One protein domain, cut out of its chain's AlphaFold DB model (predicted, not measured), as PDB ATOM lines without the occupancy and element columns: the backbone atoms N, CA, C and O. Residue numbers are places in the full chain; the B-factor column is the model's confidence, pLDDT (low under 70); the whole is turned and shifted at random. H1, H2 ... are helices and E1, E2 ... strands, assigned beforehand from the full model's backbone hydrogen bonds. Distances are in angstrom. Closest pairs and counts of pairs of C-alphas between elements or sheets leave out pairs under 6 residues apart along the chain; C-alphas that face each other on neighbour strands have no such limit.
ATOM      1  N   LYS A  82     245.456 195.793 228.425       96.38
ATOM      2  CA  LYS A  82     246.319 196.776 227.754       96.38
ATOM      3  C   LYS A  82     247.449 196.073 226.995       96.38
ATOM      4  O   LYS A  82     248.072 195.162 227.534       96.38
ATOM      5  N   LEU A  83     247.751 196.551 225.782       96.81
ATOM      6  CA  LEU A  83     248.880 196.068 224.972       96.81
ATOM      7  C   LEU A  83     250.230 196.388 225.625       96.81
ATOM      8  O   LEU A  83     251.120 195.546 225.654       96.81
ATOM      9  N   PHE A  84     250.394 197.599 226.152       97.25
ATOM     10  CA  PHE A  84     251.606 197.985 226.864       97.25
ATOM     11  C   PHE A  84     251.486 197.552 228.323       97.25
ATOM     12  O   PHE A  84     250.732 198.147 229.091       97.25
ATOM     13  N   GLY A  85     252.218 196.500 228.687       96.62
ATOM     14  CA  GLY A  85     252.355 196.076 230.079       96.62
ATOM     15  C   GLY A  85     253.338 196.961 230.845       96.62
ATOM     16  O   GLY A  85     253.162 197.190 232.037       96.62
ATOM     17  N   TYR A  86     254.353 197.481 230.152       97.69
ATOM     18  CA  TYR A  86     255.320 198.425 230.702       97.69
ATOM     19  C   TYR A  86     255.970 199.258 229.596       97.69
ATOM     20  O   TYR A  86     256.247 198.749 228.505       97.69
ATOM     21  N   VAL A  87     256.250 200.520 229.914       97.81
ATOM     22  CA  VAL A  87     257.076 201.433 229.124       97.81
ATOM     23  C   VAL A  87     258.008 202.150 230.096       97.81
ATOM     24  O   VAL A  87     257.572 202.646 231.132       97.81
ATOM     25  N   ASN A  88     259.297 202.216 229.776       97.75
ATOM     26  CA  ASN A  88     260.282 202.958 230.556       97.75
ATOM     27  C   ASN A  88     260.174 204.461 230.261       97.75
ATOM     28  O   ASN A  88     261.031 205.048 229.596       97.75
ATOM     29  N   GLU A  89     259.090 205.075 230.726       97.06
ATOM     30  CA  GLU A  89     258.761 206.480 230.462       97.06
ATOM     31  C   GLU A  89     259.872 207.420 230.945       97.06
ATOM     32  O   GLU A  89     260.284 208.317 230.215       97.06
ATOM     33  N   ALA A  90     260.451 207.145 232.119       96.56
ATOM     34  CA  ALA A  90     261.526 207.948 232.701       96.56
ATOM     35  C   ALA A  90     262.790 208.022 231.829       96.56
ATOM     36  O   ALA A  90     263.548 208.979 231.936       96.56
ATOM     37  N   LYS A  91     263.034 207.018 230.977       96.00
ATOM     38  CA  LYS A  91     264.160 207.005 230.033       96.00
ATOM     39  C   LYS A  91     263.751 207.465 228.640       96.00
ATOM     40  O   LYS A  91     264.522 208.147 227.971       96.00
ATOM     41  N   LEU A  92     262.595 207.009 228.158       96.56
ATOM     42  CA  LEU A  92     262.162 207.251 226.786       96.56
ATOM     43  C   LEU A  92     261.606 208.661 226.627       96.56
ATOM     44  O   LEU A  92     261.991 209.344 225.688       96.56
ATOM     45  N   PHE A  93     260.760 209.122 227.547       96.19
ATOM     46  CA  PHE A  93     260.053 210.398 227.404       96.19
ATOM     47  C   PHE A  93     260.939 211.595 227.740       96.19
ATOM     48  O   PHE A  93     260.645 212.708 227.326       96.19
ATOM     49  N   THR A  94     262.066 211.374 228.419       95.75
ATOM     50  CA  THR A  94     263.092 212.401 228.630       95.75
ATOM     51  C   THR A  94     264.003 212.588 227.419       95.75
ATOM     52  O   THR A  94     264.781 213.540 227.387       95.75
ATOM     53  N   ARG A  95     263.959 211.692 226.418       96.31
ATOM     54  CA  ARG A  95     264.703 211.893 225.169       96.31
ATOM     55  C   ARG A  95     264.099 213.085 224.433       96.31
ATOM     56  O   ARG A  95     262.885 213.084 224.233       96.31
ATOM     57  N   PRO A  96     264.907 214.053 223.970       96.81
ATOM     58  CA  PRO A  96     264.389 215.257 223.329       96.81
ATOM     59  C   PRO A  96     263.398 214.977 222.193       96.81
ATOM     60  O   PRO A  96     262.329 215.577 222.157       96.81
ATOM     61  N   THR A  97     263.684 214.003 221.322       96.44
ATOM     62  CA  THR A  97     262.786 213.638 220.215       96.44
ATOM     63  C   THR A  97     261.417 213.158 220.697       96.44
ATOM     64  O   THR A  97     260.401 213.577 220.151       96.44
ATOM     65  N   PHE A  98     261.374 212.312 221.731       96.75
ATOM     66  CA  PHE A  98     260.124 211.816 222.312       96.75
ATOM     67  C   PHE A  98     259.392 212.906 223.085       96.75
ATOM     68  O   PHE A  98     258.187 213.035 222.922       96.75
ATOM     69  N   ALA A  99     260.104 213.713 223.873       96.62
ATOM     70  CA  ALA A  99     259.514 214.820 224.619       96.62
ATOM     71  C   ALA A  99     258.806 215.808 223.681       96.62
ATOM     72  O   ALA A  99     257.647 216.154 223.899       96.62
ATOM     73  N   ARG A 100     259.481 216.213 222.594       95.75
ATOM     74  CA  ARG A 100     258.898 217.096 221.575       95.75
ATOM     75  C   ARG A 100     257.734 216.443 220.844       95.75
ATOM     76  O   ARG A 100     256.760 217.121 220.558       95.75
ATOM     77  N   PHE A 101     257.817 215.144 220.562       95.31
ATOM     78  CA  PHE A 101     256.722 214.424 219.918       95.31
ATOM     79  C   PHE A 101     255.486 214.319 220.820       95.31
ATOM     80  O   PHE A 101     254.379 214.567 220.367       95.31
ATOM     81  N   ILE A 102     255.663 214.002 222.104       94.50
ATOM     82  CA  ILE A 102     254.562 213.910 223.073       94.50
ATOM     83  C   ILE A 102     253.858 215.263 223.223       94.50
ATOM     84  O   ILE A 102     252.634 215.293 223.179       94.50
ATOM     85  N   SER A 103     254.627 216.352 223.295       93.06
ATOM     86  CA  SER A 103     254.129 217.739 223.315       93.06
ATOM     87  C   SER A 103     253.453 218.189 222.016       93.06
ATOM     88  O   SER A 103     252.965 219.303 221.947       93.06
ATOM     89  N   LEU A 104     253.504 217.395 220.942       91.88
ATOM     90  CA  LEU A 104     252.675 217.637 219.762       91.88
ATOM     91  C   LEU A 104     251.365 216.865 219.827       91.88
ATOM     92  O   LEU A 104     250.370 217.303 219.255       91.88
ATOM     93  N   LEU A 105     251.381 215.677 220.434       91.06
ATOM     94  CA  LEU A 105     250.242 214.764 220.452       91.06
ATOM     95  C   LEU A 105     249.136 215.222 221.405       91.06
ATOM     96  O   LEU A 105     247.973 214.896 221.176       91.06
ATOM     97  N   ASP A 106     249.481 215.962 222.453       86.50
ATOM     98  CA  ASP A 106     248.538 216.538 223.415       86.50
ATOM     99  C   ASP A 106     247.655 217.649 222.821       86.50
ATOM    100  O   ASP A 106     246.536 217.845 223.299       86.50
ATOM    101  N   ASN A 107     248.082 218.282 221.726       87.31
ATOM    102  CA  ASN A 107     247.280 219.263 220.984       87.31
ATOM    103  C   ASN A 107     246.088 218.652 220.227       87.31
ATOM    104  O   ASN A 107     245.102 219.332 219.930       87.31
ATOM    105  N   TYR A 108     246.142 217.360 219.891       82.94
ATOM    106  CA  TYR A 108     245.124 216.746 219.039       82.94
ATOM    107  C   TYR A 108     243.844 216.431 219.816       82.94
ATOM    108  O   TYR A 108     243.775 215.506 220.632       82.94
ATOM    109  N   VAL A 109     242.767 217.136 219.473       79.69
ATOM    110  CA  VAL A 109     241.415 216.849 219.963       79.69
ATOM    111  C   VAL A 109     240.652 215.950 218.989       79.69
ATOM    112  O   VAL A 109     240.711 216.108 217.776       79.69
ATOM    113  N   LYS A 110     239.858 215.010 219.514       76.69
ATOM    114  CA  LYS A 110     239.069 214.056 218.700       76.69
ATOM    115  C   LYS A 110     237.814 214.670 218.056       76.69
ATOM    116  O   LYS A 110     236.996 213.943 217.493       76.69
ATOM    117  N   ASN A 111     237.624 215.981 218.176       75.81
ATOM    118  CA  ASN A 111     236.437 216.664 217.678       75.81
ATOM    119  C   ASN A 111     236.475 216.726 216.152       75.81
ATOM    120  O   ASN A 111     237.424 217.224 215.559       75.81
ATOM    121  N   THR A 112     235.419 216.236 215.507       67.69
ATOM    122  CA  THR A 112     235.289 216.285 214.047       67.69
ATOM    123  C   THR A 112     234.257 217.326 213.630       67.69
ATOM    124  O   THR A 112     233.237 217.466 214.299       67.69
ATOM    125  N   GLY A 113     234.459 217.981 212.482       67.62
ATOM    126  CA  GLY A 113     233.481 218.910 211.891       67.62
ATOM    127  C   GLY A 113     233.694 220.386 212.241       67.62
ATOM    128  O   GLY A 113     232.961 221.237 211.746       67.62
ATOM    129  N   THR A 114     234.710 220.699 213.043       69.19
ATOM    130  CA  THR A 114     235.180 222.064 213.305       69.19
ATOM    131  C   THR A 114     236.389 222.385 212.436       69.19
ATOM    132  O   THR A 114     237.208 221.509 212.163       69.19
ATOM    133  N   LEU A 115     236.504 223.641 212.001       75.62
ATOM    134  CA  LEU A 115     237.700 224.120 211.315       75.62
ATOM    135  C   LEU A 115     238.872 224.117 212.303       75.62
ATOM    136  O   LEU A 115     238.802 224.769 213.344       75.62
ATOM    137  N   GLU A 116     239.922 223.366 211.987       77.31
ATOM    138  CA  GLU A 116     241.146 223.340 212.785       77.31
ATOM    139  C   GLU A 116     241.843 224.701 212.676       77.31
ATOM    140  O   GLU A 116     242.001 225.250 211.583       77.31
ATOM    141  N   THR A 117     242.226 225.261 213.820       82.12
ATOM    142  CA  THR A 117     243.016 226.491 213.907       82.12
ATOM    143  C   THR A 117     244.310 226.141 214.611       82.12
ATOM    144  O   THR A 117     244.255 225.538 215.675       82.12
ATOM    145  N   VAL A 118     245.442 226.516 214.017       84.38
ATOM    146  CA  VAL A 118     246.760 226.328 214.628       84.38
ATOM    147  C   VAL A 118     247.125 227.605 215.380       84.38
ATOM    148  O   VAL A 118     247.178 228.690 214.795       84.38
ATOM    149  N   SER A 119     247.332 227.471 216.679       89.00
ATOM    150  CA  SER A 119     247.842 228.494 217.585       89.00
ATOM    151  C   SER A 119     249.335 228.757 217.365       89.00
ATOM    152  O   SER A 119     250.049 227.981 216.727       89.00
ATOM    153  N   ASN A 120     249.834 229.870 217.902       90.19
ATOM    154  CA  ASN A 120     251.261 230.187 217.813       90.19
ATOM    155  C   ASN A 120     252.103 229.193 218.622       90.19
ATOM    156  O   ASN A 120     253.216 228.859 218.224       90.19
ATOM    157  N   GLU A 121     251.563 228.714 219.735       91.06
ATOM    158  CA  GLU A 121     252.162 227.713 220.605       91.06
ATOM    159  C   GLU A 121     252.356 226.389 219.852       91.06
ATOM    160  O   GLU A 121     253.479 225.887 219.787       91.06
ATOM    161  N   GLU A 122     251.321 225.904 219.162       89.81
ATOM    162  CA  GLU A 122     251.407 224.696 218.330       89.81
ATOM    163  C   GLU A 122     252.433 224.852 217.195       89.81
ATOM    164  O   GLU A 122     253.171 223.915 216.893       89.81
ATOM    165  N   ILE A 123     252.545 226.037 216.580       88.94
ATOM    166  CA  ILE A 123     253.589 226.308 215.572       88.94
ATOM    167  C   ILE A 123     254.986 226.193 216.199       88.94
ATOM    168  O   ILE A 123     255.884 225.595 215.601       88.94
ATOM    169  N   LEU A 124     255.187 226.743 217.400       91.06
ATOM    170  CA  LEU A 124     256.470 226.662 218.101       91.06
ATOM    171  C   LEU A 124     256.830 225.218 218.456       91.06
ATOM    172  O   LEU A 124     257.989 224.824 218.306       91.06
ATOM    173  N   GLU A 125     255.858 224.418 218.878       92.19
ATOM    174  CA  GLU A 125     256.048 222.996 219.167       92.19
ATOM    175  C   GLU A 125     256.379 222.202 217.901       92.19
ATOM    176  O   GLU A 125     257.311 221.392 217.914       92.19
ATOM    177  N   GLN A 126     255.710 222.491 216.779       91.00
ATOM    178  CA  GLN A 126     256.007 221.886 215.476       91.00
ATOM    179  C   GLN A 126     257.435 222.204 215.037       91.00
ATOM    180  O   GLN A 126     258.191 221.301 214.669       91.00
ATOM    181  N   THR A 127     257.842 223.472 215.121       90.00
ATOM    182  CA  THR A 127     259.213 223.889 214.810       90.00
ATOM    183  C   THR A 127     260.222 223.221 215.744       90.00
ATOM    184  O   THR A 127     261.247 222.720 215.279       90.00
ATOM    185  N   ALA A 128     259.943 223.159 217.049       92.31
ATOM    186  CA  ALA A 128     260.831 222.526 218.021       92.31
ATOM    187  C   ALA A 128     261.002 221.022 217.756       92.31
ATOM    188  O   ALA A 128     262.124 220.516 217.809       92.31
ATOM    189  N   PHE A 129     259.921 220.315 217.426       93.12
ATOM    190  CA  PHE A 129     259.969 218.906 217.045       93.12
ATOM    191  C   PHE A 129     260.757 218.682 215.755       93.12
ATOM    192  O   PHE A 129     261.646 217.831 215.725       93.12
ATOM    193  N   MET A 130     260.485 219.467 214.706       91.44
ATOM    194  CA  MET A 130     261.202 219.344 213.436       91.44
ATOM    195  C   MET A 130     262.699 219.592 213.610       91.44
ATOM    196  O   MET A 130     263.506 218.810 213.109       91.44
ATOM    197  N   ASN A 131     263.080 220.620 214.370       91.56
ATOM    198  CA  ASN A 131     264.481 220.907 214.665       91.56
ATOM    199  C   ASN A 131     265.171 219.733 215.367       91.56
ATOM    200  O   ASN A 131     266.290 219.377 215.004       91.56
ATOM    201  N   GLU A 132     264.502 219.104 216.332       94.56
ATOM    202  CA  GLU A 132     265.052 217.963 217.064       94.56
ATOM    203  C   GLU A 132     265.196 216.724 216.164       94.56
ATOM    204  O   GLU A 132     266.246 216.081 216.116       94.56
ATOM    205  N   VAL A 133     264.163 216.410 215.377       93.19
ATOM    206  CA  VAL A 133     264.152 215.249 214.478       93.19
ATOM    207  C   VAL A 133     265.187 215.394 213.364       93.19
ATOM    208  O   VAL A 133     265.938 214.450 213.103       93.19
ATOM    209  N   LEU A 134     265.305 216.572 212.746       92.25
ATOM    210  CA  LEU A 134     266.274 216.836 211.674       92.25
ATOM    211  C   LEU A 134     267.735 216.772 212.148       92.25
ATOM    212  O   LEU A 134     268.634 216.500 211.347       92.25
ATOM    213  N   GLN A 135     267.994 216.965 213.444       93.19
ATOM    214  CA  GLN A 135     269.335 216.833 214.016       93.19
ATOM    215  C   GLN A 135     269.786 215.378 214.206       93.19
ATOM    216  O   GLN A 135     270.993 215.132 214.341       93.19
ATOM    217  N   THR A 136     268.863 214.415 214.172       95.69
ATOM    218  CA  THR A 136     269.184 212.993 214.340       95.69
ATOM    219  C   THR A 136     270.071 212.459 213.212       95.69
ATOM    220  O   THR A 136     270.046 212.923 212.070       95.69
ATOM    221  N   THR A 137     270.865 211.437 213.526       95.69
ATOM    222  CA  THR A 137     271.682 210.688 212.554       95.69
ATOM    223  C   THR A 137     270.831 210.097 211.432       95.69
ATOM    224  O   THR A 137     271.208 210.193 210.263       95.69
ATOM    225  N   VAL A 138     269.659 209.563 211.785       96.50
ATOM    226  CA  VAL A 138     268.665 209.000 210.863       96.50
ATOM    227  C   VAL A 138     268.248 210.037 209.818       96.50
ATOM    228  O   VAL A 138     268.394 209.795 208.619       96.50
ATOM    229  N   MET A 139     267.800 211.221 210.247       94.25
ATOM    230  CA  MET A 139     267.336 212.251 209.313       94.25
ATOM    231  C   MET A 139     268.461 212.861 208.487       94.25
ATOM    232  O   MET A 139     268.279 213.098 207.294       94.25
ATOM    233  N   LYS A 140     269.649 213.054 209.071       93.88
ATOM    234  CA  LYS A 140     270.833 213.500 208.320       93.88
ATOM    235  C   LYS A 140     271.175 212.524 207.197       93.88
ATOM    236  O   LYS A 140     271.369 212.947 206.060       93.88
ATOM    237  N   LYS A 141     271.184 211.220 207.491       94.88
ATOM    238  CA  LYS A 141     271.462 210.172 206.503       94.88
ATOM    239  C   LYS A 141     270.397 210.114 205.412       94.88
ATOM    240  O   LYS A 141     270.741 210.065 204.230       94.88
ATOM    241  N   LEU A 142     269.122 210.178 205.792       94.62
ATOM    242  CA  LEU A 142     268.017 210.239 204.837       94.62
ATOM    243  C   LEU A 142     268.132 211.478 203.931       94.62
ATOM    244  O   LEU A 142     267.970 211.369 202.716       94.62
ATOM    245  N   SER A 143     268.497 212.635 204.494       92.75
ATOM    246  CA  SER A 143     268.741 213.868 203.735       92.75
ATOM    247  C   SER A 143     269.860 213.716 202.721       92.75
ATOM    248  O   SER A 143     269.697 214.112 201.569       92.75
ATOM    249  N   SER A 144     270.990 213.132 203.120       93.50
ATOM    250  CA  SER A 144     272.101 212.874 202.206       93.50
ATOM    251  C   SER A 144     271.689 211.942 201.066       93.50
ATOM    252  O   SER A 144     272.042 212.200 199.915       93.50
ATOM    253  N   PHE A 145     270.893 210.906 201.354       93.81
ATOM    254  CA  PHE A 145     270.363 210.019 200.322       93.81
ATOM    255  C   PHE A 145     269.469 210.774 199.328       93.81
ATOM    256  O   PHE A 145     269.656 210.650 198.119       93.81
ATOM    257  N   PHE A 146     268.553 211.616 199.809       91.69
ATOM    258  CA  PHE A 146     267.646 212.389 198.949       91.69
ATOM    259  C   PHE A 146     268.405 213.364 198.046       91.69
ATOM    260  O   PHE A 146     268.159 213.400 196.839       91.69
ATOM    261  N   ILE A 147     269.394 214.072 198.595       91.56
ATOM    262  CA  ILE A 147     270.269 214.963 197.822       91.56
ATOM    263  C   ILE A 147     271.021 214.179 196.740       91.56
ATOM    264  O   ILE A 147     271.085 214.623 195.596       91.56
ATOM    265  N   SER A 148     271.531 212.985 197.063       91.69
ATOM    266  CA  SER A 148     272.239 212.135 196.093       91.69
ATOM    267  C   SER A 148     271.359 211.693 194.915       91.69
ATOM    268  O   SER A 148     271.862 211.436 193.825       91.69
ATOM    269  N   LYS A 149     270.038 211.650 195.122       91.62
ATOM    270  CA  LYS A 149     269.027 211.323 194.108       91.62
ATOM    271  C   LYS A 149     268.478 212.551 193.370       91.62
ATOM    272  O   LYS A 149     267.604 212.411 192.519       91.62
ATOM    273  N   GLY A 150     269.000 213.745 193.656       88.94
ATOM    274  CA  GLY A 150     268.576 214.998 193.029       88.94
ATOM    275  C   GLY A 150     267.339 215.639 193.665       88.94
ATOM    276  O   GLY A 150     266.765 216.554 193.075       88.94
ATOM    277  N   TYR A 151     266.922 215.183 194.850       86.69
ATOM    278  CA  TYR A 151     265.881 215.839 195.643       86.69
ATOM    279  C   TYR A 151     266.473 216.944 196.528       86.69
ATOM    280  O   TYR A 151     267.682 217.022 196.753       86.69
ATOM    281  N   GLN A 152     265.610 217.822 197.038       82.56
ATOM    282  CA  GLN A 152     266.024 218.883 197.954       82.56
ATOM    283  C   GLN A 152     266.362 218.323 199.345       82.56
ATOM    284  O   GLN A 152     265.835 217.294 199.768       82.56
ATOM    285  N   SER A 153     267.260 219.021 200.043       78.38
ATOM    286  CA  SER A 153     267.607 218.734 201.439       78.38
ATOM    287  C   SER A 153     266.406 218.930 202.351       78.38
ATOM    288  O   SER A 153     265.627 219.855 202.131       78.38
ATOM    289  N   PHE A 154     266.318 218.169 203.448       74.12
ATOM    290  CA  PHE A 154     265.220 218.365 204.390       74.12
ATOM    291  C   PHE A 154     265.258 219.705 205.139       74.12
ATOM    292  O   PHE A 154     264.286 220.059 205.796       74.12
ATOM    293  N   LYS A 155     266.338 220.484 205.002       67.00
ATOM    294  CA  LYS A 155     266.419 221.853 205.525       67.00
ATOM    295  C   LYS A 155     265.320 222.770 204.964       67.00
ATOM    296  O   LYS A 155     264.902 223.703 205.636       67.00
ATOM    297  N   SER A 156     264.807 222.492 203.763       60.47
ATOM    298  CA  SER A 156     263.652 223.225 203.225       60.47
ATOM    299  C   SER A 156     262.360 222.972 204.018       60.47
ATOM    300  O   SER A 156     261.459 223.799 203.972       60.47
ATOM    301  N   PHE A 157     262.273 221.880 204.790       60.88
ATOM    302  CA  PHE A 157     261.119 221.555 205.640       60.88
ATOM    303  C   PHE A 157     261.172 222.192 207.040       60.88
ATOM    304  O   PHE A 157     260.331 221.883 207.881       60.88
ATOM    305  N   GLU A 158     262.124 223.086 207.325       62.22
ATOM    306  CA  GLU A 158     262.120 223.864 208.578       62.22
ATOM    307  C   GLU A 158     260.926 224.848 208.641       62.22
ATOM    308  O   GLU A 158     260.548 225.301 209.720       62.22
ATOM    309  N   MET A 159     260.280 225.137 207.503       56.91
ATOM    310  CA  MET A 159     259.131 226.042 207.402       56.91
ATOM    311  C   MET A 159     257.794 225.348 207.775       56.91
ATOM    312  O   MET A 159     257.431 224.372 207.113       56.91
ATOM    313  N   PRO A 160     257.001 225.882 208.736       55.53
ATOM    314  CA  PRO A 160     255.736 225.296 209.232       55.53
ATOM    315  C   PRO A 160     254.631 225.026 208.193       55.53
ATOM    316  O   PRO A 160     253.678 224.316 208.485       55.53
ATOM    317  N   GLY A 161     254.724 225.598 206.988       56.81
ATOM    318  CA  GLY A 161     253.723 225.431 205.923       56.81
ATOM    319  C   GLY A 161     254.137 224.508 204.773       56.81
ATOM    320  O   GLY A 161     253.285 224.097 203.990       56.81
ATOM    321  N   GLU A 162     255.427 224.183 204.654       56.44
ATOM    322  CA  GLU A 162     255.950 223.286 203.608       56.44
ATOM    323  C   GLU A 162     256.313 221.900 204.155       56.44
ATOM    324  O   GLU A 162     256.640 220.989 203.395       56.44
ATOM    325  N   ASN A 163     256.245 221.736 205.475       60.22
ATOM    326  CA  ASN A 163     256.506 220.495 206.182       60.22
ATOM    327  C   ASN A 163     255.234 219.645 206.355       60.22
ATOM    328  O   ASN A 163     254.153 219.979 205.870       60.22
ATOM    329  N   GLY A 164     255.364 218.510 207.042       62.62
ATOM    330  CA  GLY A 164     254.264 217.569 207.278       62.62
ATOM    331  C   GLY A 164     253.125 218.081 208.173       62.62
ATOM    332  O   GLY A 164     252.256 217.279 208.503       62.62
ATOM    333  N   PHE A 165     253.124 219.360 208.573       75.19
ATOM    334  CA  PHE A 165     252.097 219.979 209.422       75.19
ATOM    335  C   PHE A 165     251.162 220.939 208.673       75.19
ATOM    336  O   PHE A 165     250.224 221.470 209.266       75.19
ATOM    337  N   GLY A 166     251.367 221.147 207.367       74.50
ATOM    338  CA  GLY A 166     250.491 221.997 206.565       74.50
ATOM    339  C   GLY A 166     249.036 221.512 206.577       74.50
ATOM    340  O   GLY A 166     248.744 220.382 206.178       74.50
ATOM    341  N   LEU A 167     248.111 222.384 206.990       76.38
ATOM    342  CA  LEU A 167     246.678 222.110 206.911       76.38
ATOM    343  C   LEU A 167     246.233 222.039 205.447       76.38
ATOM    344  O   LEU A 167     246.483 222.952 204.658       76.38
ATOM    345  N   TYR A 168     245.521 220.975 205.083       71.75
ATOM    346  CA  TYR A 168     244.931 220.844 203.756       71.75
ATOM    347  C   TYR A 168     243.515 220.274 203.824       71.75
ATOM    348  O   TYR A 168     243.152 219.495 204.705       71.75
ATOM    349  N   MET A 169     242.691 220.674 202.858       67.31
ATOM    350  CA  MET A 169     241.365 220.099 202.649       67.31
ATOM    351  C   MET A 169     241.454 219.022 201.573       67.31
ATOM    352  O   MET A 169     242.131 219.212 200.562       67.31
ATOM    353  N   ARG A 170     240.742 217.903 201.751       70.94
ATOM    354  CA  ARG A 170     240.533 216.922 200.675       70.94
ATOM    355  C   ARG A 170     239.232 217.257 199.941       70.94
ATOM    356  O   ARG A 170     238.158 216.984 200.480       70.94
ATOM    357  N   PRO A 171     239.281 217.834 198.728       58.19
ATOM    358  CA  PRO A 171     238.075 218.131 197.974       58.19
ATOM    359  C   PRO A 171     237.569 216.825 197.359       58.19
ATOM    360  O   PRO A 171     238.113 216.409 196.344       58.19
ATOM    361  N   ASN A 172     236.637 216.128 198.028       54.25
ATOM    362  CA  ASN A 172     235.665 215.172 197.448       54.25
ATOM    363  C   ASN A 172     234.843 214.424 198.519       54.25
ATOM    364  O   ASN A 172     234.672 213.209 198.475       54.25
ATOM    365  N   PHE A 173     234.275 215.158 199.469       45.53
ATOM    366  CA  PHE A 173     233.121 214.692 200.237       45.53
ATOM    367  C   PHE A 173     232.156 215.872 200.322       45.53
ATOM    368  O   PHE A 173     232.591 217.012 200.478       45.53
ATOM    369  N   LEU A 174     230.859 215.625 200.157       42.81
ATOM    370  CA  LEU A 174     229.811 216.598 200.462       42.81
ATOM    371  C   LEU A 174     229.951 216.985 201.945       42.81
ATOM    372  O   LEU A 174     229.468 216.275 202.819       42.81
ATOM    373  N   GLY A 175     230.702 218.051 202.218       44.31
ATOM    374  CA  GLY A 175     231.112 218.458 203.560       44.31
ATOM    375  C   GLY A 175     232.600 218.796 203.602       44.31
ATOM    376  O   GLY A 175     233.452 217.911 203.565       44.31
ATOM    377  N   PHE A 176     232.908 220.091 203.672       38.62
ATOM    378  CA  PHE A 176     234.260 220.603 203.883       38.62
ATOM    379  C   PHE A 176     234.882 219.946 205.123       38.62
ATOM    380  O   PHE A 176     234.322 220.021 206.215       38.62
ATOM    381  N   ARG A 177     236.038 219.299 204.955       49.38
ATOM    382  CA  ARG A 177     236.801 218.686 206.046       49.38
ATOM    383  C   ARG A 177     238.265 219.090 205.903       49.38
ATOM    384  O   ARG A 177     238.911 218.744 204.912       49.38
ATOM    385  N   LEU A 178     238.750 219.858 206.873       40.34
ATOM    386  CA  LEU A 178     240.169 219.920 207.197       40.34
ATOM    387  C   LEU A 178     240.493 218.637 207.960       40.34
ATOM    388  O   LEU A 178     239.757 218.261 208.871       40.34
ATOM    389  N   CYS A 179     241.518 217.933 207.506       38.06
ATOM    390  CA  CYS A 179     242.156 216.889 208.284       38.06
ATOM    391  C   CYS A 179     243.642 217.223 208.282       38.06
ATOM    392  O   CYS A 179     244.243 217.283 207.204       38.06
ATOM    393  N   ILE A 180     244.248 217.345 209.459       41.75
ATOM    394  CA  ILE A 180     245.689 217.118 209.594       41.75
ATOM    395  C   ILE A 180     245.978 215.726 209.014       41.75
ATOM    396  O   ILE A 180     245.163 214.802 209.128       41.75
ATOM    397  N   SER A 181     247.119 215.550 208.348       36.41
ATOM    398  CA  SER A 181     247.662 214.214 208.110       36.41
ATOM    399  C   SER A 181     247.877 213.536 209.462       36.41
ATOM    400  O   SER A 181     248.930 213.688 210.073       36.41
ATOM    401  N   SER A 182     246.861 212.823 209.950       31.98
ATOM    402  CA  SER A 182     247.036 211.827 210.995       31.98
ATOM    403  C   SER A 182     248.000 210.790 210.435       31.98
ATOM    404  O   SER A 182     247.675 210.102 209.462       31.98
ATOM    405  N   TRP A 183     249.210 210.788 210.983       32.84
ATOM    406  CA  TRP A 183     250.168 209.706 210.820       32.84
ATOM    407  C   TRP A 183     249.654 208.448 211.518       32.84
ATOM    408  O   TRP A 183     249.011 208.589 212.585       32.84
TER     409      TRP A 183
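What this domain is: This is residues 82 to 183 of the 183 residues of the protein "(mimic poison frog) hypothetical protein" of Ranitomeya imitator (mimic poison frog) (UniProt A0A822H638). Look first for a helical hairpin in the middle, H2 and H3 side by side; at one end of it H4 turns off from H3 at a corner with the small H5 on H3, while H1 and E1 lead away beyond H2, where residues 82 to 88 stick out. Two long loops reach out beyond these helices: residues 106 to 119, between H2 and H3 at the other end of the hairpin, and residues 159 to 183, which follow H5 and fold back on themselves, with 168 to 169 paired antiparallel to 178 to 179. The printed part has 102 residues, with the order E1, H1, H2, H3, H4, H5, one strand and five helices, and is mostly helix: 47 residues in helices and 4 in the strand. It is loose, with a radius of gyration of the C-alphas of 16.5 A and spans of 44 by 43 by 28 A.

How they stand to each other: Begin at H3, residues 120 to 135, the longest helix. H2, residues 96 to 105, touches it in a helical hairpin, and the closest C-alphas, those of Arg 100 and Phe 129, are 5.0 A apart. Their lines make a shallow tilt of 34 degrees, only just short of steep, opposite ways. H5, residues 154 to 158, is touched by residues 127 to 134 of H3 alone, and the closest C-alphas of the two helices, those of Met 130 and Glu 158, are 6.7 A apart. H4, residues 137 to 148, is close to H3 but not clearly touching, about perpendicular at 79 degrees, with the C-alphas of Leu 134 and Lys 140 closest at 6.6 A. H4 and H5 are also close but not clearly touching, the closest C-alphas being those of Ser 143 and Phe 154 at 5.7 A. H1, residues 89 to 92, is close to H2 but not clearly touching, with the C-alphas of Leu 92 and Phe 98 closest at 6.7 A. E1, residues 84 to 87, pairs with no named strand, and it and H1 meet only through their link. In H2, H3 and H4 every O i to N i+4 pair is within hydrogen-bond range; H5 has 0 of 1, but 2 of 2 O i to N i+3 pairs, and H1 is too short for an i+4 pair.

Where its parts are: Find C-alpha 84 at (251.606, 197.985, 226.864), where E1 begins. H2 runs 14.4 A. Find C-alpha 120 at (251.261, 230.187, 217.813); from there H3 runs 22.8 A to C-alpha 135 at (269.335, 216.833, 214.016). H4 follows over 16.5 A, and H5 ends at C-alpha 158 at (262.120, 223.864, 208.578).

The domain as a whole: The two C-alphas farthest apart, those of Lys 91 and Leu 174, are 46.3 A apart. The printed part has no cut, and residue 183 is the chain's last. The link from H2 to H3 is long; those from E1 to H1, H1 to H2, H3 to H4 and H4 to H5 are tight. The mean pLDDT of the printed part is 80.2, and it is under 70 at residues 112 to 114, 155 to 164, 169 and 171 to 183 of this model.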